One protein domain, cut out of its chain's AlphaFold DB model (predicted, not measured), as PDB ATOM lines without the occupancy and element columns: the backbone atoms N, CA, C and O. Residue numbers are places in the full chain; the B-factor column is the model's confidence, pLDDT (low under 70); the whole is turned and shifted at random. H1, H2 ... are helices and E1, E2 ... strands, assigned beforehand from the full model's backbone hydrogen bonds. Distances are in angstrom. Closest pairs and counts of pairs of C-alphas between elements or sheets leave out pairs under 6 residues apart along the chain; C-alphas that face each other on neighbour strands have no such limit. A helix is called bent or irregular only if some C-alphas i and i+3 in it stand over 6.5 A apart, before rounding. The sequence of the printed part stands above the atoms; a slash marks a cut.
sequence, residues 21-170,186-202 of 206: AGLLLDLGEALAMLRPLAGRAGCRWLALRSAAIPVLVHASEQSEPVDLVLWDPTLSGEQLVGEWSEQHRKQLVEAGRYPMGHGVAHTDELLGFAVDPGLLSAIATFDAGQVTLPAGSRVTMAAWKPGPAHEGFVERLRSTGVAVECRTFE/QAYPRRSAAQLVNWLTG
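AT A GLANCE: This is residues 21 to 170 and 186 to 202 of the 206 residues of an uncharacterized protein of Lysobacter sp. H21R20 (UniProt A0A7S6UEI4). A parallel sheet of four strands is the core, with H2 and H5 over one face and H6 over the other, making three layers; from this body an arm made by H3 and the long loop of residues 94 to 116 reaches away and gives the length, with H4 packed at the base of H3. H1, kinked, packs across H2 with residues 23 to 28, and its residues 36 to 41 stick out. The printed part has 167 residues with six named helices and four named strands, in the order H1 E1 H2 E2 H3 H4 E3 H5 E4 H6; the sheet's order is E1 E2 E3 E4, and the class is mixed, helices and strands. The whole is compact, with a radius of gyration of the C-alphas of 17.9 A, yet elongated in outline, 58 by 35 by 31 A.

IN THESE COORDINATES: Begin at C-alpha 21, at (-40.338, 57.079, 40.157), where H1 starts; it runs 27.5 A over residues 21 to 41, with a kink of 69 degrees near residue 35, and is irregular, C-alphas 37 and 40 being 9.3 A apart. Next come E1, residues 44 to 48, H2, residues 49 to 60, and E2, residues 67 to 71. Find C-alpha 77 at (-43.934, 43.844, 34.275); from there H3 runs 24.4 A to residue 93. H4 is residues 117 to 124, E3 138 to 143, H5 148 to 159 and E4 163 to 168. H6, residues 190 to 201, ends at (-33.048, 56.991, 8.583).

HOW THE PARTS SIT: Look first at the sheet, where these backbone atoms are within hydrogen-bond range: N 47 and O 69 at 2.9 A across the neighbour strands E1 and E2, N 70 and O 140 at 2.8 A across E2 and E3, and N 141 and O 165 at 2.8 A across E3 and E4. E1, H2, E2, then E2, H3 H4, E3, then E3, H5, E4 are strand-helix-strand units, parallel neighbours with helices between, each with a right-handed crossover. H2 lies over E1 at a height over the sheet of 8.1 A, and H5 over E4, on the same face, at 9.4 A. H6 lies over E3 on the opposite face, at 10.2 A. H1 touches H2, about perpendicular at 74 degrees, closest at the C-alphas of Leu 24 and His 58, 5.7 A. H3 touches H4 with residues 77 to 81 alone, closest at the C-alphas of Glu 78 and Ala 124, 4.1 A. Every O i to N i+4 pair is within hydrogen-bond range in H3, H4, H5 and H6, but 12 of 17 in H1 and 6 of 8 in H2.

THE WHOLE: The C-alphas of Arg 40 and Met 100, the two farthest apart, are 58.6 A apart. Residues 171 to 185 are not printed, and C-alphas 170 and 186 are 19.4 A apart across the cut. The links H3 to H4 and H4 to E3 are long. The mean pLDDT of the printed part is 91.4, with residues 95 to 103 under 70.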
ATOM      1  N   ALA A  21     -40.105  55.637  40.098       95.38
ATOM      2  CA  ALA A  21     -40.338  57.079  40.157       95.38
ATOM      3  C   ALA A  21     -39.077  57.889  39.805       95.38
ATOM      4  O   ALA A  21     -39.172  58.853  39.050       95.38
ATOM      5  N   GLY A  22     -37.900  57.466  40.285       94.88
ATOM      6  CA  GLY A  22     -36.614  58.056  39.905       94.88
ATOM      7  C   GLY A  22     -36.348  57.965  38.401       94.88
ATOM      8  O   GLY A  22     -36.046  58.976  37.776       94.88
ATOM      9  N   LEU A  23     -36.591  56.802  37.785       96.00
ATOM     10  CA  LEU A  23     -36.469  56.630  36.330       96.00
ATOM     11  C   LEU A  23     -37.372  57.599  35.544       96.00
ATOM     12  O   LEU A  23     -36.981  58.104  34.491       96.00
ATOM     13  N   LEU A  24     -38.588  57.872  36.035       97.00
ATOM     14  CA  LEU A  24     -39.499  58.833  35.398       97.00
ATOM     15  C   LEU A  24     -39.001  60.278  35.527       97.00
ATOM     16  O   LEU A  24     -39.159  61.057  34.582       97.00
ATOM     17  N   LEU A  25     -38.396  60.632  36.667       95.81
ATOM     18  CA  LEU A  25     -37.763  61.937  36.872       95.81
ATOM     19  C   LEU A  25     -36.580  62.118  35.919       95.81
ATOM     20  O   LEU A  25     -36.542  63.116  35.200       95.81
ATOM     21  N   ASP A  26     -35.697  61.121  35.818       95.56
ATOM     22  CA  ASP A  26     -34.547  61.141  34.908       95.56
ATOM     23  C   ASP A  26     -34.983  61.326  33.442       95.56
ATOM     24  O   ASP A  26     -34.392  62.117  32.703       95.56
ATOM     25  N   LEU A  27     -36.058  60.649  33.012       96.00
ATOM     26  CA  LEU A  27     -36.645  60.841  31.679       96.00
ATOM     27  C   LEU A  27     -37.138  62.275  31.468       96.00
ATOM     28  O   LEU A  27     -36.896  62.861  30.410       96.00
ATOM     29  N   GLY A  28     -37.810  62.847  32.469       94.94
ATOM     30  CA  GLY A  28     -38.291  64.226  32.432       94.94
ATOM     31  C   GLY A  28     -37.155  65.243  32.344       94.94
ATOM     32  O   GLY A  28     -37.209  66.158  31.517       94.94
ATOM     33  N   GLU A  29     -36.099  65.063  33.134       94.38
ATOM     34  CA  GLU A  29     -34.911  65.917  33.103       94.38
ATOM     35  C   GLU A  29     -34.170  65.800  31.770       94.38
ATOM     36  O   GLU A  29     -33.857  66.813  31.135       94.38
ATOM     37  N   ALA A  30     -33.963  64.577  31.279       93.31
ATOM     38  CA  ALA A  30     -33.358  64.340  29.976       93.31
ATOM     39  C   ALA A  30     -34.184  64.976  28.844       93.31
ATOM     40  O   ALA A  30     -33.616  65.607  27.946       93.31
ATOM     41  N   LEU A  31     -35.520  64.888  28.898       92.19
ATOM     42  CA  LEU A  31     -36.400  65.555  27.938       92.19
ATOM     43  C   LEU A  31     -36.251  67.078  28.002       92.19
ATOM     44  O   LEU A  31     -36.109  67.720  26.960       92.19
ATOM     45  N   ALA A  32     -36.275  67.657  29.205       92.06
ATOM     46  CA  ALA A  32     -36.161  69.095  29.420       92.06
ATOM     47  C   ALA A  32     -34.824  69.648  28.904       92.06
ATOM     48  O   ALA A  32     -34.802  70.706  28.275       92.06
ATOM     49  N   MET A  33     -33.731  68.903  29.091       92.12
ATOM     50  CA  MET A  33     -32.411  69.257  28.562       92.12
ATOM     51  C   MET A  33     -32.335  69.151  27.034       92.12
ATOM     52  O   MET A  33     -31.715  69.995  26.386       92.12
ATOM     53  N   LEU A  34     -32.955  68.129  26.439       91.06
ATOM     54  CA  LEU A  34     -32.886  67.887  24.996       91.06
ATOM     55  C   LEU A  34     -33.842  68.758  24.178       91.06
ATOM     56  O   LEU A  34     -33.539  69.082  23.029       91.06
ATOM     57  N   ARG A  35     -34.990  69.148  24.736       89.31
ATOM     58  CA  ARG A  35     -36.050  69.856  24.002       89.31
ATOM     59  C   ARG A  35     -35.573  71.157  23.331       89.31
ATOM     60  O   ARG A  35     -35.921  71.352  22.166       89.31
ATOM     61  N   PRO A  36     -34.745  72.014  23.965       89.44
ATOM     62  CA  PRO A  36     -34.178  73.191  23.302       89.44
ATOM     63  C   PRO A  36     -33.233  72.848  22.139       89.44
ATOM     64  O   PRO A  36     -33.119  73.628  21.198       89.44
ATOM     65  N   LEU A  37     -32.567  71.689  22.192       88.50
ATOM     66  CA  LEU A  37     -31.589  71.240  21.193       88.50
ATOM     67  C   LEU A  37     -32.248  70.541  19.996       88.50
ATOM     68  O   LEU A  37     -31.743  70.616  18.879       88.50
ATOM     69  N   ALA A  38     -33.378  69.871  20.221       84.69
ATOM     70  CA  ALA A  38     -34.084  69.092  19.208       84.69
ATOM     71  C   ALA A  38     -34.786  69.950  18.133       84.69
ATOM     72  O   ALA A  38     -35.128  69.459  17.052       84.69
ATOM     73  N   GLY A  39     -35.013  71.239  18.409       81.38
ATOM     74  CA  GLY A  39     -35.666  72.158  17.479       81.38
ATOM     75  C   GLY A  39     -37.038  71.648  17.015       81.38
ATOM     76  O   GLY A  39     -37.840  71.168  17.810       81.38
ATOM     77  N   ARG A  40     -37.318  71.748  15.708       74.00
ATOM     78  CA  ARG A  40     -38.602  71.311  15.118       74.00
ATOM     79  C   ARG A  40     -38.749  69.794  14.982       74.00
ATOM     80  O   ARG A  40     -39.865  69.333  14.778       74.00
ATOM     81  N   ALA A  41     -37.650  69.041  15.045       75.69
ATOM     82  CA  ALA A  41     -37.681  67.590  14.872       75.69
ATOM     83  C   ALA A  41     -38.269  66.871  16.099       75.69
ATOM     84  O   ALA A  41     -38.790  65.767  15.966       75.69
ATOM     85  N   GLY A  42     -38.231  67.520  17.269       85.62
ATOM     86  CA  GLY A  42     -38.661  66.923  18.528       85.62
ATOM     87  C   GLY A  42     -37.695  65.847  19.032       85.62
ATOM     88  O   GLY A  42     -36.700  65.511  18.388       85.62
ATOM     89  N   CYS A  43     -37.975  65.328  20.225       91.69
ATOM     90  CA  CYS A  43     -37.200  64.246  20.822       91.69
ATOM     91  C   CYS A  43     -37.837  62.896  20.478       91.69
ATOM     92  O   CYS A  43     -39.059  62.757  20.528       91.69
ATOM     93  N   ARG A  44     -36.998  61.901  20.181       93.81
ATOM     94  CA  ARG A  44     -37.398  60.506  19.979       93.81
ATOM     95  C   ARG A  44     -36.720  59.632  21.025       93.81
ATOM     96  O   ARG A  44     -35.496  59.688  21.160       93.81
ATOM     97  N   TRP A  45     -37.499  58.819  21.729       96.44
ATOM     98  CA  TRP A  45     -36.981  57.878  22.721       96.44
ATOM     99  C   TRP A  45     -36.709  56.520  22.095       96.44
ATOM    100  O   TRP A  45     -37.536  56.016  21.347       96.44
ATOM    101  N   LEU A  46     -35.570  55.914  22.422       97.06
ATOM    102  CA  LEU A  46     -35.266  54.523  22.094       97.06
ATOM    103  C   LEU A  46     -35.229  53.724  23.395       97.06
ATOM    104  O   LEU A  46     -34.436  54.037  24.280       97.06
ATOM    105  N   ALA A  47     -36.049  52.683  23.484       97.12
ATOM    106  CA  ALA A  47     -36.092  51.766  24.613       97.12
ATOM    107  C   ALA A  47     -35.898  50.328  24.135       97.12
ATOM    108  O   ALA A  47     -36.609  49.866  23.246       97.12
ATOM    109  N   LEU A  48     -34.949  49.622  24.750       95.69
ATOM    110  CA  LEU A  48     -34.694  48.204  24.519       95.69
ATOM    111  C   LEU A  48     -35.239  47.393  25.698       95.69
ATOM    112  O   LEU A  48     -34.889  47.680  26.845       95.69
ATOM    113  N   ARG A  49     -36.032  46.352  25.421       94.94
ATOM    114  CA  ARG A  49     -36.483  45.372  26.426       94.94
ATOM    115  C   ARG A  49     -37.163  46.048  27.627       94.94
ATOM    116  O   ARG A  49     -38.156  46.752  27.449       94.94
ATOM    117  N   SER A  50     -36.620  45.865  28.833       95.44
ATOM    118  CA  SER A  50     -37.160  46.381  30.094       95.44
ATOM    119  C   SER A  50     -37.155  47.905  30.182       95.44
ATOM    120  O   SER A  50     -38.008  48.465  30.863       95.44
ATOM    121  N   ALA A  51     -36.278  48.597  29.442       96.56
ATOM    122  CA  ALA A  51     -36.298  50.059  29.374       96.56
ATOM    123  C   ALA A  51     -37.599  50.598  28.749       96.56
ATOM    124  O   ALA A  51     -37.925  51.769  28.930       96.56
ATOM    125  N   ALA A  52     -38.369  49.754  28.047       98.06
ATOM    126  CA  ALA A  52     -39.688  50.124  27.547       98.06
ATOM    127  C   ALA A  52     -40.666  50.464  28.675       98.06
ATOM    128  O   ALA A  52     -41.520  51.314  28.468       98.06
ATOM    129  N   ILE A  53     -40.527  49.866  29.863       98.44
ATOM    130  CA  ILE A  53     -41.441  50.088  30.990       98.44
ATOM    131  C   ILE A  53     -41.416  51.553  31.453       98.44
ATOM    132  O   ILE A  53     -42.432  52.230  31.282       98.44
ATOM    133  N   PRO A  54     -40.296  52.101  31.972       98.06
ATOM    134  CA  PRO A  54     -40.265  53.496  32.412       98.06
ATOM    135  C   PRO A  54     -40.545  54.468  31.261       98.06
ATOM    136  O   PRO A  54     -41.227  55.466  31.467       98.06
ATOM    137  N   VAL A  55     -40.102  54.164  30.034       98.31
ATOM    138  CA  VAL A  55     -40.381  55.010  28.860       98.31
ATOM    139  C   VAL A  55     -41.873  55.060  28.533       98.31
ATOM    140  O   VAL A  55     -42.386  56.140  28.260       98.31
ATOM    141  N   LEU A  56     -42.584  53.930  28.570       98.50
ATOM    142  CA  LEU A  56     -44.023  53.881  28.295       98.50
ATOM    143  C   LEU A  56     -44.841  54.520  29.415       98.50
ATOM    144  O   LEU A  56     -45.793  55.238  29.115       98.50
ATOM    145  N   VAL A  57     -44.454  54.313  30.678       98.38
ATOM    146  CA  VAL A  57     -45.083  54.986  31.822       98.38
ATOM    147  C   VAL A  57     -44.914  56.500  31.686       98.38
ATOM    148  O   VAL A  57     -45.910  57.215  31.611       98.38
ATOM    149  N   HIS A  58     -43.683  56.984  31.507       98.06
ATOM    150  CA  HIS A  58     -43.405  58.409  31.319       98.06
ATOM    151  C   HIS A  58     -44.154  58.996  30.116       98.06
ATOM    152  O   HIS A  58     -44.709  60.090  30.195       98.06
ATOM    153  N   ALA A  59     -44.181  58.273  28.993       97.75
ATOM    154  CA  ALA A  59     -44.873  58.691  27.781       97.75
ATOM    155  C   ALA A  59     -46.396  58.795  27.969       97.75
ATOM    156  O   ALA A  59     -47.016  59.681  27.382       97.75
ATOM    157  N   SER A  60     -46.989  57.922  28.789       97.38
ATOM    158  CA  SER A  60     -48.425  57.953  29.093       97.38
ATOM    159  C   SER A  60     -48.848  59.150  29.949       97.38
ATOM    160  O   SER A  60     -50.006  59.558  29.910       97.38
ATOM    161  N   GLU A  61     -47.902  59.749  30.674       96.75
ATOM    162  CA  GLU A  61     -48.119  60.938  31.507       96.75
ATOM    163  C   GLU A  61     -47.937  62.254  30.732       96.75
ATOM    164  O   GLU A  61     -48.205  63.334  31.262       96.75
ATOM    165  N   GLN A  62     -47.486  62.197  29.472       95.31
ATOM    166  CA  GLN A  62     -47.279  63.398  28.664       95.31
ATOM    167  C   GLN A  62     -48.601  63.979  28.159       95.31
ATOM    168  O   GLN A  62     -49.525  63.255  27.802       95.31
ATOM    169  N   SER A  63     -48.679  65.308  28.055       93.56
ATOM    170  CA  SER A  63     -49.812  65.987  27.407       93.56
ATOM    171  C   SER A  63     -49.627  66.170  25.897       93.56
ATOM    172  O   SER A  63     -50.597  66.389  25.179       93.56
ATOM    173  N   GLU A  64     -48.383  66.113  25.418       94.00
ATOM    174  CA  GLU A  64     -48.012  66.330  24.017       94.00
ATOM    175  C   GLU A  64     -47.693  65.001  23.314       94.00
ATOM    176  O   GLU A  64     -47.210  64.073  23.968       94.00
ATOM    177  N   PRO A  65     -47.894  64.903  21.985       96.00
ATOM    178  CA  PRO A  65     -47.523  63.721  21.211       96.00
ATOM    179  C   PRO A  65     -46.056  63.321  21.397       96.00
ATOM    180  O   PRO A  65     -45.154  64.157  21.316       96.00
ATOM    181  N   VAL A  66     -45.819  62.021  21.576       96.81
ATOM    182  CA  VAL A  66     -44.476  61.443  21.742       96.81
ATOM    183  C   VAL A  66     -44.031  60.672  20.498       96.81
ATOM    184  O   VAL A  66     -44.856  60.211  19.709       96.81
ATOM    185  N   ASP A  67     -42.720  60.505  20.327       97.00
ATOM    186  CA  ASP A  67     -42.129  59.663  19.281       97.00
ATOM    187  C   ASP A  67     -41.232  58.601  19.944       97.00
ATOM    188  O   ASP A  67     -40.232  58.930  20.589       97.00
ATOM    189  N   LEU A  68     -41.632  57.331  19.848       98.12
ATOM    190  CA  LEU A  68     -40.993  56.208  20.533       98.12
ATOM    191  C   LEU A  68     -40.471  55.173  19.534       98.12
ATOM    192  O   LEU A  68     -41.147  54.806  18.576       98.12
ATOM    193  N   VAL A  69     -39.299  54.622  19.826       98.25
ATOM    194  CA  VAL A  69     -38.737  53.427  19.203       98.25
ATOM    195  C   VAL A  69     -38.605  52.363  20.281       98.25
ATOM    196  O   VAL A  69     -37.822  52.500  21.220       98.25
ATOM    197  N   LEU A  70     -39.391  51.306  20.146       98.44
ATOM    198  CA  LEU A  70     -39.460  50.196  21.081       98.44
ATOM    199  C   LEU A  70     -38.784  48.985  20.450       98.44
ATOM    200  O   LEU A  70     -39.329  48.359  19.540       98.44
ATOM    201  N   TRP A  71     -37.586  48.667  20.922       97.38
ATOM    202  CA  TRP A  71     -36.826  47.508  20.485       97.38
ATOM    203  C   TRP A  71     -37.100  46.335  21.431       97.38
ATOM    204  O   TRP A  71     -36.689  46.349  22.587       97.38
ATOM    205  N   ASP A  72     -37.796  45.318  20.920       96.62
ATOM    206  CA  ASP A  72     -38.189  44.087  21.616       96.62
ATOM    207  C   ASP A  72     -38.780  44.401  22.999       96.62
ATOM    208  O   ASP A  72     -38.246  43.950  24.011       96.62
ATOM    209  N   PRO A  73     -39.798  45.279  23.075       97.75
ATOM    210  CA  PRO A  73     -40.229  45.842  24.344       97.75
ATOM    211  C   PRO A  73     -40.788  44.769  25.269       97.75
ATOM    212  O   PRO A  73     -41.551  43.896  24.858       97.75
ATOM    213  N   THR A  74     -40.483  44.894  26.555       96.75
ATOM    214  CA  THR A  74     -41.194  44.130  27.574       96.75
ATOM    215  C   THR A  74     -42.554  44.773  27.841       96.75
ATOM    216  O   THR A  74     -42.630  45.956  28.165       96.75
ATOM    217  N   LEU A  75     -43.629  43.994  27.691       97.50
ATOM    218  CA  LEU A  75     -45.015  44.486  27.756       97.50
ATOM    219  C   LEU A  75     -45.769  44.074  29.031       97.50
ATOM    220  O   LEU A  75     -46.849  44.599  29.290       97.50
ATOM    221  N   SER A  76     -45.203  43.160  29.821       97.81
ATOM    222  CA  SER A  76     -45.732  42.728  31.117       97.81
ATOM    223  C   SER A  76     -44.627  42.833  32.160       97.81
ATOM    224  O   SER A  76     -43.587  42.181  32.046       97.81
ATOM    225  N   GLY A  77     -44.853  43.676  33.162       97.62
ATOM    226  CA  GLY A  77     -43.934  43.844  34.275       97.62
ATOM    227  C   GLY A  77     -43.896  42.624  35.190       97.62
ATOM    228  O   GLY A  77     -42.818  42.202  35.600       97.62
ATOM    229  N   GLU A  78     -45.052  42.009  35.452       97.62
ATOM    230  CA  GLU A  78     -45.148  40.763  36.222       97.62
ATOM    231  C   GLU A  78     -44.308  39.647  35.587       97.62
ATOM    232  O   GLU A  78     -43.489  39.023  36.266       97.62
ATOM    233  N   GLN A  79     -44.450  39.440  34.271       95.75
ATOM    234  CA  GLN A  79     -43.660  38.443  33.550       95.75
ATOM    235  C   GLN A  79     -42.158  38.741  33.658       95.75
ATOM    236  O   GLN A  79     -41.378  37.833  33.934       95.75
ATOM    237  N   LEU A  80     -41.754  40.006  33.495       95.50
ATOM    238  CA  LEU A  80     -40.352  40.419  33.592       95.50
ATOM    239  C   LEU A  80     -39.740  40.117  34.960       95.50
ATOM    240  O   LEU A  80     -38.654  39.548  35.047       95.50
ATOM    241  N   VAL A  81     -40.431  40.506  36.034       95.44
ATOM    242  CA  VAL A  81     -39.955  40.294  37.405       95.44
ATOM    243  C   VAL A  81     -39.884  38.799  37.715       95.44
ATOM    244  O   VAL A  81     -38.928  38.354  38.354       95.44
ATOM    245  N   GLY A  82     -40.838  38.010  37.213       94.31
ATOM    246  CA  GLY A  82     -40.800  36.551  37.295       94.31
ATOM    247  C   GLY A  82     -39.589  35.950  36.575       94.31
ATOM    248  O   GLY A  82     -38.876  35.131  37.156       94.31
ATOM    249  N   GLU A  83     -39.313  36.390  35.344       92.94
ATOM    250  CA  GLU A  83     -38.149  35.965  34.554       92.94
ATOM    251  C   GLU A  83     -36.829  36.302  35.260       92.94
ATOM    252  O   GLU A  83     -35.966  35.434  35.398       92.94
ATOM    253  N   TRP A  84     -36.684  37.526  35.773       92.69
ATOM    254  CA  TRP A  84     -35.500  37.935  36.526       92.69
ATOM    255  C   TRP A  84     -35.314  37.144  37.820       92.69
ATOM    256  O   TRP A  84     -34.201  36.704  38.112       92.69
ATOM    257  N   SER A  85     -36.391  36.930  38.579       91.38
ATOM    258  CA  SER A  85     -36.353  36.168  39.833       91.38
ATOM    259  C   SER A  85     -35.938  34.717  39.587       91.38
ATOM    260  O   SER A  85     -35.080  34.173  40.286       91.38
ATOM    261  N   GLU A  86     -36.499  34.094  38.550       90.56
ATOM    262  CA  GLU A  86     -36.149  32.733  38.153       90.56
ATOM    263  C   GLU A  86     -34.702  32.645  37.650       90.56
ATOM    264  O   GLU A  86     -33.970  31.714  37.996       90.56
ATOM    265  N   GLN A  87     -34.250  33.633  36.876       89.19
ATOM    266  CA  GLN A  87     -32.865  33.706  36.427       89.19
ATOM    267  C   GLN A  87     -31.901  33.873  37.608       89.19
ATOM    268  O   GLN A  87     -30.889  33.177  37.658       89.19
ATOM    269  N   HIS A  88     -32.220  34.724  38.585       88.62
ATOM    270  CA  HIS A  88     -31.423  34.891  39.801       88.62
ATOM    271  C   HIS A  88     -31.334  33.586  40.592       88.62
ATOM    272  O   HIS A  88     -30.229  33.137  40.902       88.62
ATOM    273  N   ARG A  89     -32.463  32.901  40.808       88.19
ATOM    274  CA  ARG A  89     -32.486  31.581  41.450       88.19
ATOM    275  C   ARG A  89     -31.556  30.597  40.734       88.19
ATOM    276  O   ARG A  89     -30.718  29.970  41.380       88.19
ATOM    277  N   LYS A  90     -31.651  30.490  39.404       87.31
ATOM    278  CA  LYS A  90     -30.782  29.613  38.599       87.31
ATOM    279  C   LYS A  90     -29.304  29.997  38.690       87.31
ATOM    280  O   LYS A  90     -28.455  29.112  38.763       87.31
ATOM    281  N   GLN A  91     -28.974  31.286  38.739       83.50
ATOM    282  CA  GLN A  91     -27.589  31.736  38.928       83.50
ATOM    283  C   GLN A  91     -27.011  31.305  40.283       83.50
ATOM    284  O   GLN A  91     -25.853  30.891  40.348       83.50
ATOM    285  N   LEU A  92     -27.815  31.367  41.348       83.12
ATOM    286  CA  LEU A  92     -27.399  30.976  42.697       83.12
ATOM    287  C   LEU A  92     -27.199  29.462  42.850       83.12
ATOM    288  O   LEU A  92     -26.312  29.034  43.593       83.12
ATOM    289  N   VAL A  93     -28.027  28.649  42.179       78.38
ATOM    290  CA  VAL A  93     -28.072  27.194  42.416       78.38
ATOM    291  C   VAL A  93     -27.486  26.329  41.298       78.38
ATOM    292  O   VAL A  93     -26.902  25.290  41.593       78.38
ATOM    293  N   GLU A  94     -27.612  26.738  40.037       74.50
ATOM    294  CA  GLU A  94     -27.368  25.889  38.859       74.50
ATOM    295  C   GLU A  94     -26.164  26.361  38.029       74.50
ATOM    296  O   GLU A  94     -25.437  25.541  37.471       74.50
ATOM    297  N   ALA A  95     -25.896  27.669  37.965       66.12
ATOM    298  CA  ALA A  95     -24.851  28.225  37.099       66.12
ATOM    299  C   ALA A  95     -23.411  28.062  37.629       66.12
ATOM    300  O   ALA A  95     -22.468  28.515  36.984       66.12
ATOM    301  N   GLY A  96     -23.218  27.439  38.797       61.50
ATOM    302  CA  GLY A  96     -21.889  27.156  39.353       61.50
ATOM    303  C   GLY A  96     -21.082  28.392  39.779       61.50
ATOM    304  O   GLY A  96     -19.887  28.268  40.037       61.50
ATOM    305  N   ARG A  97     -21.711  29.576  39.875       64.25
ATOM    306  CA  ARG A  97     -21.040  30.831  40.268       64.25
ATOM    307  C   ARG A  97     -20.526  30.844  41.703       64.25
ATOM    308  O   ARG A  97     -19.595  31.583  42.004       64.25
ATOM    309  N   TYR A  98     -21.121  30.040  42.580       64.44
ATOM    310  CA  TYR A  98     -20.787  29.996  44.000       64.44
ATOM    311  C   TYR A  98     -20.089  28.664  44.322       64.44
ATOM    312  O   TYR A  98     -20.738  27.696  44.721       64.44
ATOM    313  N   PRO A  99     -18.754  28.575  44.148       59.12
ATOM    314  CA  PRO A  99     -18.002  27.329  44.324       59.12
ATOM    315  C   PRO A  99     -17.979  26.812  45.773       59.12
ATOM    316  O   PRO A  99     -17.549  25.686  46.006       59.12
ATOM    317  N   MET A 100     -18.431  27.617  46.742       60.56
ATOM    318  CA  MET A 100     -18.433  27.298  48.179       60.56
ATOM    319  C   MET A 100     -19.826  26.948  48.736       60.56
ATOM    320  O   MET A 100     -19.968  26.783  49.946       60.56
ATOM    321  N   GLY A 101     -20.845  26.812  47.880       61.72
ATOM    322  CA  GLY A 101     -22.204  26.420  48.268       61.72
ATOM    323  C   GLY A 101     -23.285  27.184  47.507       61.72
ATOM    324  O   GLY A 101     -23.005  28.189  46.863       61.72
ATOM    325  N   HIS A 102     -24.529  26.711  47.582       66.12
ATOM    326  CA  HIS A 102     -25.674  27.417  47.003       66.12
ATOM    327  C   HIS A 102     -25.951  28.715  47.771       66.12
ATOM    328  O   HIS A 102     -26.044  28.695  49.000       66.12
ATOM    329  N   GLY A 103     -26.099  29.830  47.052       65.44
ATOM    330  CA  GLY A 103     -26.580  31.077  47.644       65.44
ATOM    331  C   GLY A 103     -28.066  30.993  48.005       65.44
ATOM    332  O   GLY A 103     -28.813  30.201  47.425       65.44
ATOM    333  N   VAL A 104     -28.502  31.810  48.962       72.81
ATOM    334  CA  VAL A 104     -29.924  32.000  49.281       72.81
ATOM    335  C   VAL A 104     -30.416  33.218  48.506       72.81
ATOM    336  O   VAL A 104     -29.749  34.245  48.507       72.81
ATOM    337  N   ALA A 105     -31.559  33.097  47.830       75.44
ATOM    338  CA  ALA A 105     -32.173  34.238  47.158       75.44
ATOM    339  C   ALA A 105     -32.725  35.207  48.209       75.44
ATOM    340  O   ALA A 105     -33.584  34.825  49.011       75.44
ATOM    341  N   HIS A 106     -32.235  36.442  48.195       77.19
ATOM    342  CA  HIS A 106     -32.747  37.529  49.018       77.19
ATOM    343  C   HIS A 106     -33.649  38.442  48.178       77.19
ATOM    344  O   HIS A 106     -33.544  38.485  46.958       77.19
ATOM    345  N   THR A 107     -34.595  39.134  48.815       77.25
ATOM    346  CA  THR A 107     -35.561  40.001  48.110       77.25
ATOM    347  C   THR A 107     -34.991  41.367  47.736       77.25
ATOM    348  O   THR A 107     -35.598  42.078  46.944       77.25
ATOM    349  N   ASP A 108     -33.869  41.739  48.344       82.31
ATOM    350  CA  ASP A 108     -33.118  42.980  48.154       82.31
ATOM    351  C   ASP A 108     -31.879  42.788  47.261       82.31
ATOM    352  O   ASP A 108     -31.061  43.696  47.121       82.31
ATOM    353  N   GLU A 109     -31.748  41.624  46.617       86.25
ATOM    354  CA  GLU A 109     -30.711  41.340  45.631       86.25
ATOM    355  C   GLU A 109     -31.322  40.710  44.376       86.25
ATOM    356  O   GLU A 109     -32.161  39.813  44.444       86.25
ATOM    357  N   LEU A 110     -30.869  41.149  43.203       88.25
ATOM    358  CA  LEU A 110     -31.224  40.540  41.933       88.25
ATOM    359  C   LEU A 110     -29.994  40.456  41.031       88.25
ATOM    360  O   LEU A 110     -29.359  41.456  40.716       88.25
ATOM    361  N   LEU A 111     -29.663  39.235  40.600       85.81
ATOM    362  CA  LEU A 111     -28.539  38.952  39.690       85.81
ATOM    363  C   LEU A 111     -27.187  39.550  40.146       85.81
ATOM    364  O   LEU A 111     -26.363  39.907  39.305       85.81
ATOM    365  N   GLY A 112     -26.940  39.618  41.460       82.38
ATOM    366  CA  GLY A 112     -25.696  40.148  42.033       82.38
ATOM    367  C   GLY A 112     -25.703  41.652  42.316       82.38
ATOM    368  O   GLY A 112     -24.662  42.195  42.681       82.38
ATOM    369  N   PHE A 113     -26.842  42.328  42.145       84.81
ATOM    370  CA  PHE A 113     -27.007  43.753  42.427       84.81
ATOM    371  C   PHE A 113     -28.022  43.967  43.543       84.81
ATOM    372  O   PHE A 113     -29.060  43.306  43.563       84.81
ATOM    373  N   ALA A 114     -27.746  44.922  44.433       87.44
ATOM    374  CA  ALA A 114     -28.744  45.391  45.385       87.44
ATOM    375  C   ALA A 114     -29.938  45.985  44.623       87.44
ATOM    376  O   ALA A 114     -29.749  46.746  43.673       87.44
ATOM    377  N   VAL A 115     -31.151  45.632  45.034       88.75
ATOM    378  CA  VAL A 115     -32.391  46.113  44.428       88.75
ATOM    379  C   VAL A 115     -33.378  46.507  45.514       88.75
ATOM    380  O   VAL A 115     -33.563  45.790  46.494       88.75
ATOM    381  N   ASP A 116     -34.048  47.640  45.332       88.19
ATOM    382  CA  ASP A 116     -35.166  48.005  46.189       88.19
ATOM    383  C   ASP A 116     -36.378  47.088  45.886       88.19
ATOM    384  O   ASP A 116     -36.832  47.019  44.736       88.19
ATOM    385  N   PRO A 117     -36.959  46.384  46.876       87.19
ATOM    386  CA  PRO A 117     -38.135  45.540  46.644       87.19
ATOM    387  C   PRO A 117     -39.359  46.321  46.131       87.19
ATOM    388  O   PRO A 117     -40.234  45.763  45.458       87.19
ATOM    389  N   GLY A 118     -39.433  47.617  46.435       92.50
ATOM    390  CA  GLY A 118     -40.429  48.543  45.911       92.50
ATOM    391  C   GLY A 118     -40.247  48.823  44.419       92.50
ATOM    392  O   GLY A 118     -41.255  48.925  43.723       92.50
ATOM    393  N   LEU A 119     -39.016  48.846  43.888       93.38
ATOM    394  CA  LEU A 119     -38.773  48.896  42.439       93.38
ATOM    395  C   LEU A 119     -39.379  47.677  41.741       93.38
ATOM    396  O   LEU A 119     -40.135  47.840  40.785       93.38
ATOM    397  N   LEU A 120     -39.084  46.463  42.218       94.00
ATOM    398  CA  LEU A 120     -39.624  45.238  41.616       94.00
ATOM    399  C   LEU A 120     -41.148  45.194  41.713       94.00
ATOM    400  O   LEU A 120     -41.816  44.860  40.738       94.00
ATOM    401  N   SER A 121     -41.699  45.598  42.858       95.31
ATOM    402  CA  SER A 121     -43.146  45.703  43.048       95.31
ATOM    403  C   SER A 121     -43.773  46.708  42.078       95.31
ATOM    404  O   SER A 121     -44.788  46.405  41.461       95.31
ATOM    405  N   ALA A 122     -43.161  47.882  41.894       96.44
ATOM    406  CA  ALA A 122     -43.640  48.910  40.974       96.44
ATOM    407  C   ALA A 122     -43.512  48.495  39.501       96.44
ATOM    408  O   ALA A 122     -44.383  48.813  38.699       96.44
ATOM    409  N   ILE A 123     -42.458  47.763  39.132       97.31
ATOM    410  CA  ILE A 123     -42.339  47.176  37.795       97.31
ATOM    411  C   ILE A 123     -43.422  46.118  37.601       97.31
ATOM    412  O   ILE A 123     -44.073  46.123  36.565       97.31
ATOM    413  N   ALA A 124     -43.659  45.240  38.578       97.50
ATOM    414  CA  ALA A 124     -44.617  44.143  38.458       97.50
ATOM    415  C   ALA A 124     -46.060  44.607  38.187       97.50
ATOM    416  O   ALA A 124     -46.817  43.875  37.553       97.50
ATOM    417  N   THR A 125     -46.443  45.816  38.613       97.81
ATOM    418  CA  THR A 125     -47.774  46.380  38.323       97.81
ATOM    419  C   THR A 125     -47.924  46.914  36.898       97.81
ATOM    420  O   THR A 125     -49.041  47.233  36.487       97.81
ATOM    421  N   PHE A 126     -46.834  47.024  36.134       98.38
ATOM    422  CA  PHE A 126     -46.886  47.511  34.763       98.38
ATOM    423  C   PHE A 126     -47.570  46.508  33.828       98.38
ATOM    424  O   PHE A 126     -47.139  45.361  33.677       98.38
ATOM    425  N   ASP A 127     -48.578  46.998  33.110       97.81
ATOM    426  CA  ASP A 127     -49.245  46.304  32.015       97.81
ATOM    427  C   ASP A 127     -49.375  47.254  30.817       97.81
ATOM    428  O   ASP A 127     -50.084  48.264  30.872       97.81
ATOM    429  N   ALA A 128     -48.739  46.907  29.693       96.81
ATOM    430  CA  ALA A 128     -48.874  47.655  28.442       96.81
ATOM    431  C   ALA A 128     -50.315  47.635  27.883       96.81
ATOM    432  O   ALA A 128     -50.643  48.363  26.946       96.81
ATOM    433  N   GLY A 129     -51.194  46.789  28.425       95.44
ATOM    434  CA  GLY A 129     -52.648  46.831  28.272       95.44
ATOM    435  C   GLY A 129     -53.282  48.153  28.685       95.44
ATOM    436  O   GLY A 129     -54.215  48.602  28.022       95.44
ATOM    437  N   GLN A 130     -52.746  48.785  29.729       94.88
ATOM    438  CA  GLN A 130     -53.299  49.998  30.342       94.88
ATOM    439  C   GLN A 130     -52.653  51.287  29.820       94.88
ATOM    440  O   GLN A 130     -53.109  52.387  30.132       94.88
ATOM    441  N   VAL A 131     -51.588  51.173  29.025       96.56
ATOM    442  CA  VAL A 131     -50.861  52.330  28.501       96.56
ATOM    443  C   VAL A 131     -51.706  53.047  27.454       96.56
ATOM    444  O   VAL A 131     -52.048  52.490  26.410       96.56
ATOM    445  N   THR A 132     -51.981  54.322  27.716       96.62
ATOM    446  CA  THR A 132     -52.575  55.249  26.751       96.62
ATOM    447  C   THR A 132     -51.543  56.308  26.402       96.62
ATOM    448  O   THR A 132     -50.952  56.902  27.296       96.62
ATOM    449  N   LEU A 133     -51.314  56.541  25.110       98.06
ATOM    450  CA  LEU A 133     -50.421  57.598  24.637       98.06
ATOM    451  C   LEU A 133     -51.235  58.778  24.093       98.06
ATOM    452  O   LEU A 133     -52.348  58.565  23.599       98.06
ATOM    453  N   PRO A 134     -50.689  60.007  24.115       96.50
ATOM    454  CA  PRO A 134     -51.355  61.165  23.529       96.50
ATOM    455  C   PRO A 134     -51.675  60.957  22.045       96.50
ATOM    456  O   PRO A 134     -50.875  60.385  21.295       96.50
ATOM    457  N   ALA A 135     -52.835  61.439  21.601       93.31
ATOM    458  CA  ALA A 135     -53.248  61.337  20.204       93.31
ATOM    459  C   ALA A 135     -52.214  61.994  19.272       93.31
ATOM    460  O   ALA A 135     -51.690  63.064  19.569       93.31
ATOM    461  N   GLY A 136     -51.919  61.356  18.136       95.25
ATOM    462  CA  GLY A 136     -50.876  61.819  17.212       95.25
ATOM    463  C   GLY A 136     -49.454  61.377  17.574       95.25
ATOM    464  O   GLY A 136     -48.521  61.704  16.839       95.25
ATOM    465  N   SER A 137     -49.278  60.614  18.660       97.75
ATOM    466  CA  SER A 137     -48.001  59.960  18.967       97.75
ATOM    467  C   SER A 137     -47.593  58.973  17.867       97.75
ATOM    468  O   SER A 137     -48.435  58.416  17.154       97.75
ATOM    469  N   ARG A 138     -46.286  58.732  17.750       97.94
ATOM    470  CA  ARG A 138     -45.687  57.729  16.863       97.94
ATOM    471  C   ARG A 138     -44.953  56.669  17.665       97.94
ATOM    472  O   ARG A 138     -44.200  56.989  18.579       97.94
ATOM    473  N   VAL A 139     -45.127  55.413  17.271       98.25
ATOM    474  CA  VAL A 139     -44.403  54.270  17.829       98.25
ATOM    475  C   VAL A 139     -43.832  53.434  16.692       98.25
ATOM    476  O   VAL A 139     -44.567  52.942  15.842       98.25
ATOM    477  N   THR A 140     -42.518  53.239  16.694       98.06
ATOM    478  CA  THR A 140     -41.837  52.240  15.867       98.06
ATOM    479  C   THR A 140     -41.482  51.059  16.756       98.06
ATOM    480  O   THR A 140     -40.635  51.185  17.635       98.06
ATOM    481  N   MET A 141     -42.122  49.912  16.554       98.06
ATOM    482  CA  MET A 141     -41.813  48.682  17.278       98.06
ATOM    483  C   MET A 141     -40.966  47.759  16.405       98.06
ATOM    484  O   MET A 141     -41.393  47.347  15.329       98.06
ATOM    485  N   ALA A 142     -39.777  47.417  16.884       97.31
ATOM    486  CA  ALA A 142     -38.850  46.509  16.227       97.31
ATOM    487  C   ALA A 142     -38.630  45.289  17.123       97.31
ATOM    488  O   ALA A 142     -38.086  45.435  18.211       97.31
ATOM    489  N   ALA A 143     -39.049  44.097  16.709       96.62
ATOM    490  CA  ALA A 143     -38.950  42.890  17.536       96.62
ATOM    491  C   ALA A 143     -38.211  41.770  16.803       96.62
ATOM    492  O   ALA A 143     -38.303  41.655  15.582       96.62
ATOM    493  N   TRP A 144     -37.492  40.914  17.533       95.88
ATOM    494  CA  TRP A 144     -36.912  39.710  16.916       95.88
ATOM    495  C   TRP A 144     -37.984  38.656  16.668       95.88
ATOM    496  O   TRP A 144     -37.985  37.990  15.639       95.88
ATOM    497  N   LYS A 145     -38.898  38.496  17.630       93.31
ATOM    498  CA  LYS A 145     -39.975  37.504  17.589       93.31
ATOM    499  C   LYS A 145     -41.247  38.142  18.147       93.31
ATOM    500  O   LYS A 145     -41.495  38.016  19.348       93.31
ATOM    501  N   PRO A 146     -42.024  38.876  17.326       93.81
ATOM    502  CA  PRO A 146     -43.320  39.362  17.770       93.81
ATOM    503  C   PRO A 146     -44.213  38.173  18.142       93.81
ATOM    504  O   PRO A 146     -44.075  37.068  17.621       93.81
ATOM    505  N   GLY A 147     -45.121  38.412  19.076       94.25
ATOM    506  CA  GLY A 147     -46.077  37.418  19.544       94.25
ATOM    507  C   GLY A 147     -47.390  38.085  19.941       94.25
ATOM    508  O   GLY A 147     -47.490  39.312  19.842       94.25
ATOM    509  N   PRO A 148     -48.367  37.328  20.465       95.88
ATOM    510  CA  PRO A 148     -49.727  37.830  20.679       95.88
ATOM    511  C   PRO A 148     -49.812  39.093  21.550       95.88
ATOM    512  O   PRO A 148     -50.619  39.980  21.288       95.88
ATOM    513  N   ALA A 149     -48.945  39.223  22.561       94.75
ATOM    514  CA  ALA A 149     -48.886  40.424  23.399       94.75
ATOM    515  C   ALA A 149     -48.453  41.676  22.609       94.75
ATOM    516  O   ALA A 149     -49.017  42.752  22.806       94.75
ATOM    517  N   HIS A 150     -47.492  41.526  21.691       96.50
ATOM    518  CA  HIS A 150     -47.027  42.599  20.811       96.50
ATOM    519  C   HIS A 150     -48.120  43.008  19.824       96.50
ATOM    520  O   HIS A 150     -48.386  44.194  19.660       96.50
ATOM    521  N   GLU A 151     -48.784  42.031  19.209       96.25
ATOM    522  CA  GLU A 151     -49.894  42.261  18.277       96.25
ATOM    523  C   GLU A 151     -51.040  43.007  18.968       96.25
ATOM    524  O   GLU A 151     -51.439  44.080  18.516       96.25
ATOM    525  N   GLY A 152     -51.484  42.517  20.130       97.00
ATOM    526  CA  GLY A 152     -52.544  43.164  20.898       97.00
ATOM    527  C   GLY A 152     -52.173  44.577  21.362       97.00
ATOM    528  O   GLY A 152     -53.018  45.469  21.355       97.00
ATOM    529  N   PHE A 153     -50.916  44.817  21.745       97.62
ATOM    530  CA  PHE A 153     -50.440  46.160  22.096       97.62
ATOM    531  C   PHE A 153     -50.493  47.125  20.907       97.62
ATOM    532  O   PHE A 153     -51.007  48.238  21.030       97.62
ATOM    533  N   VAL A 154     -50.033  46.681  19.739       97.19
ATOM    534  CA  VAL A 154     -50.059  47.466  18.499       97.19
ATOM    535  C   VAL A 154     -51.481  47.797  18.072       97.19
ATOM    536  O   VAL A 154     -51.765  48.945  17.728       97.19
ATOM    537  N   GLU A 155     -52.378  46.813  18.085       96.81
ATOM    538  CA  GLU A 155     -53.782  47.008  17.725       96.81
ATOM    539  C   GLU A 155     -54.452  48.043  18.633       96.81
ATOM    540  O   GLU A 155     -55.108  48.962  18.136       96.81
ATOM    541  N   ARG A 156     -54.216  47.963  19.949       96.69
ATOM    542  CA  ARG A 156     -54.738  48.941  20.912       96.69
ATOM    543  C   ARG A 156     -54.228  50.348  20.630       96.69
ATOM    544  O   ARG A 156     -55.043  51.257  20.499       96.69
ATOM    545  N   LEU A 157     -52.918  50.534  20.478       97.38
ATOM    546  CA  LEU A 157     -52.350  51.852  20.176       97.38
ATOM    547  C   LEU A 157     -52.898  52.426  18.860       97.38
ATOM    548  O   LEU A 157     -53.277  53.594  18.794       97.38
ATOM    549  N   ARG A 158     -53.016  51.608  17.810       96.50
ATOM    550  CA  ARG A 158     -53.623  52.057  16.546       96.50
ATOM    551  C   ARG A 158     -55.077  52.482  16.734       96.50
ATOM    552  O   ARG A 158     -55.497  53.477  16.146       96.50
ATOM    553  N   SER A 159     -55.834  51.770  17.570       95.50
ATOM    554  CA  SER A 159     -57.243  52.084  17.838       95.50
ATOM    555  C   SER A 159     -57.454  53.432  18.545       95.50
ATOM    556  O   SER A 159     -58.526  54.019  18.420       95.50
ATOM    557  N   THR A 160     -56.432  53.961  19.228       94.50
ATOM    558  CA  THR A 160     -56.466  55.264  19.915       94.50
ATOM    559  C   THR A 160     -55.869  56.411  19.089       94.50
ATOM    560  O   THR A 160     -55.722  57.526  19.589       94.50
ATOM    561  N   GLY A 161     -55.554  56.179  17.808       93.88
ATOM    562  CA  GLY A 161     -55.014  57.207  16.911       93.88
ATOM    563  C   GLY A 161     -53.499  57.407  17.015       93.88
ATOM    564  O   GLY A 161     -52.986  58.425  16.547       93.88
ATOM    565  N   VAL A 162     -52.777  56.455  17.611       97.94
ATOM    566  CA  VAL A 162     -51.309  56.409  17.577       97.94
ATOM    567  C   VAL A 162     -50.865  55.801  16.250       97.94
ATOM    568  O   VAL A 162     -51.344  54.746  15.828       97.94
ATOM    569  N   ALA A 163     -49.916  56.450  15.580       97.94
ATOM    570  CA  ALA A 163     -49.298  55.904  14.381       97.94
ATOM    571  C   ALA A 163     -48.264  54.846  14.784       97.94
ATOM    572  O   ALA A 163     -47.216  55.180  15.335       97.94
ATOM    573  N   VAL A 164     -48.565  53.571  14.522       97.81
ATOM    574  CA  VAL A 164     -47.695  52.450  14.908       97.81
ATOM    575  C   VAL A 164     -47.147  51.723  13.688       97.81
ATOM    576  O   VAL A 164     -47.904  51.118  12.921       97.81
ATOM    577  N   GLU A 165     -45.826  51.720  13.562       96.62
ATOM    578  CA  GLU A 165     -45.073  50.904  12.616       96.62
ATOM    579  C   GLU A 165     -44.473  49.697  13.341       96.62
ATOM    580  O   GLU A 165     -43.965  49.822  14.454       96.62
ATOM    581  N   CYS A 166     -44.548  48.514  12.732       95.88
ATOM    582  CA  CYS A 166     -44.024  47.283  13.321       95.88
ATOM    583  C   CYS A 166     -43.124  46.585  12.320       95.88
ATOM    584  O   CYS A 166     -43.554  46.306  11.201       95.88
ATOM    585  N   ARG A 167     -41.897  46.285  12.733       95.50
ATOM    586  CA  ARG A 167     -40.913  45.581  11.917       95.50
ATOM    587  C   ARG A 167     -40.332  44.412  12.699       95.50
ATOM    588  O   ARG A 167     -40.150  44.479  13.913       95.50
ATOM    589  N   THR A 168     -40.067  43.329  11.981       96.75
ATOM    590  CA  THR A 168     -39.411  42.143  12.536       96.75
ATOM    591  C   THR A 168     -37.988  42.098  12.011       96.75
ATOM    592  O   THR A 168     -37.781  42.332  10.821       96.75
ATOM    593  N   PHE A 169     -37.013  41.840  12.881       95.12
ATOM    594  CA  PHE A 169     -35.629  41.694  12.435       95.12
ATOM    595  C   PHE A 169     -35.479  40.463  11.542       95.12
ATOM    596  O   PHE A 169     -36.012  39.396  11.837       95.12
ATOM    597  N   GLU A 170     -34.722  40.610  10.458       91.06
ATOM    598  CA  GLU A 170     -34.460  39.505   9.523       91.06
ATOM    599  C   GLU A 170     -33.445  38.510  10.086       91.06
ATOM    600  O   GLU A 170     -33.478  37.319   9.778       91.06
ATOM    601  N   GLN A 186     -23.152  37.809  26.745       81.38
ATOM    602  CA  GLN A 186     -24.099  38.462  25.853       81.38
ATOM    603  C   GLN A 186     -23.349  39.375  24.877       81.38
ATOM    604  O   GLN A 186     -22.582  40.255  25.265       81.38
ATOM    605  N   ALA A 187     -23.569  39.149  23.585       83.38
ATOM    606  CA  ALA A 187     -23.000  39.969  22.529       83.38
ATOM    607  C   ALA A 187     -23.992  41.060  22.124       83.38
ATOM    608  O   ALA A 187     -25.192  40.815  22.042       83.38
ATOM    609  N   TYR A 188     -23.484  42.253  21.814       85.38
ATOM    610  CA  TYR A 188     -24.311  43.314  21.243       85.38
ATOM    611  C   TYR A 188     -24.841  42.897  19.852       85.38
ATOM    612  O   TYR A 188     -24.027  42.517  19.000       85.38
ATOM    613  N   PRO A 189     -26.161  42.992  19.590       92.06
ATOM    614  CA  PRO A 189     -26.785  42.548  18.343       92.06
ATOM    615  C   PRO A 189     -26.524  43.542  17.201       92.06
ATOM    616  O   PRO A 189     -27.356  44.384  16.854       92.06
ATOM    617  N   ARG A 190     -25.309  43.500  16.642       93.25
ATOM    618  CA  ARG A 190     -24.831  44.472  15.641       93.25
ATOM    619  C   ARG A 190     -25.679  44.493  14.370       93.25
ATOM    620  O   ARG A 190     -25.799  45.554  13.765       93.25
ATOM    621  N   ARG A 191     -26.224  43.350  13.939       94.06
ATOM    622  CA  ARG A 191     -26.978  43.262  12.680       94.06
ATOM    623  C   ARG A 191     -28.365  43.861  12.856       94.06
ATOM    624  O   ARG A 191     -28.746  44.704  12.050       94.06
ATOM    625  N   SER A 192     -29.056  43.530  13.945       94.94
ATOM    626  CA  SER A 192     -30.326  44.181  14.282       94.94
ATOM    627  C   SER A 192     -30.161  45.674  14.566       94.94
ATOM    628  O   SER A 192     -30.997  46.459  14.130       94.94
ATOM    629  N   ALA A 193     -29.063  46.102  15.202       93.88
ATOM    630  CA  ALA A 193     -28.775  47.528  15.386       93.88
ATOM    631  C   ALA A 193     -28.646  48.271  14.047       93.88
ATOM    632  O   ALA A 193     -29.269  49.314  13.861       93.88
ATOM    633  N   ALA A 194     -27.863  47.727  13.110       93.44
ATOM    634  CA  ALA A 194     -27.695  48.312  11.781       93.44
ATOM    635  C   ALA A 194     -29.024  48.353  11.013       93.44
ATOM    636  O   ALA A 194     -29.377  49.379  10.438       93.44
ATOM    637  N   GLN A 195     -29.800  47.269  11.074       94.44
ATOM    638  CA  GLN A 195     -31.113  47.202  10.444       94.44
ATOM    639  C   GLN A 195     -32.087  48.241  11.027       94.44
ATOM    640  O   GLN A 195     -32.785  48.917  10.273       94.44
ATOM    641  N   LEU A 196     -32.092  48.438  12.351       94.50
ATOM    642  CA  LEU A 196     -32.907  49.468  12.996       94.50
ATOM    643  C   LEU A 196     -32.503  50.881  12.551       94.50
ATOM    644  O   LEU A 196     -33.373  51.708  12.290       94.50
ATOM    645  N   VAL A 197     -31.203  51.168  12.435       93.44
ATOM    646  CA  VAL A 197     -30.714  52.472  11.948       93.44
ATOM    647  C   VAL A 197     -31.195  52.745  10.522       93.44
ATOM    648  O   VAL A 197     -31.707  53.836  10.264       93.44
ATOM    649  N   ASN A 198     -31.103  51.759   9.629       92.00
ATOM    650  CA  ASN A 198     -31.583  51.870   8.249       92.00
ATOM    651  C   ASN A 198     -33.077  52.223   8.205       92.00
ATOM    652  O   ASN A 198     -33.482  53.175   7.537       92.00
ATOM    653  N   TRP A 199     -33.895  51.541   9.014       92.44
ATOM    654  CA  TRP A 199     -35.329  51.829   9.110       92.44
ATOM    655  C   TRP A 199     -35.628  53.243   9.620       92.44
ATOM    656  O   TRP A 199     -36.536  53.898   9.118       92.44
ATOM    657  N   LEU A 200     -34.870  53.729  10.606       90.06
ATOM    658  CA  LEU A 200     -35.105  55.045  11.211       90.06
ATOM    659  C   LEU A 200     -34.612  56.215  10.351       90.06
ATOM    660  O   LEU A 200     -35.099  57.334  10.526       90.06
ATOM    661  N   THR A 201     -33.643  55.977   9.469       88.06
ATOM    662  CA  THR A 201     -33.048  56.991   8.583       88.06
ATOM    663  C   THR A 201     -33.673  57.005   7.189       88.06
ATOM    664  O   THR A 201     -33.481  57.972   6.454       88.06
ATOM    665  N   GLY A 202     -34.462  55.983   6.837       78.06
ATOM    666  CA  GLY A 202     -35.021  55.825   5.493       78.06
ATOM    667  C   GLY A 202     -33.983  55.374   4.462       78.06
ATOM    668  O   GLY A 202     -34.258  55.409   3.264       78.06
TER     669      GLY A 202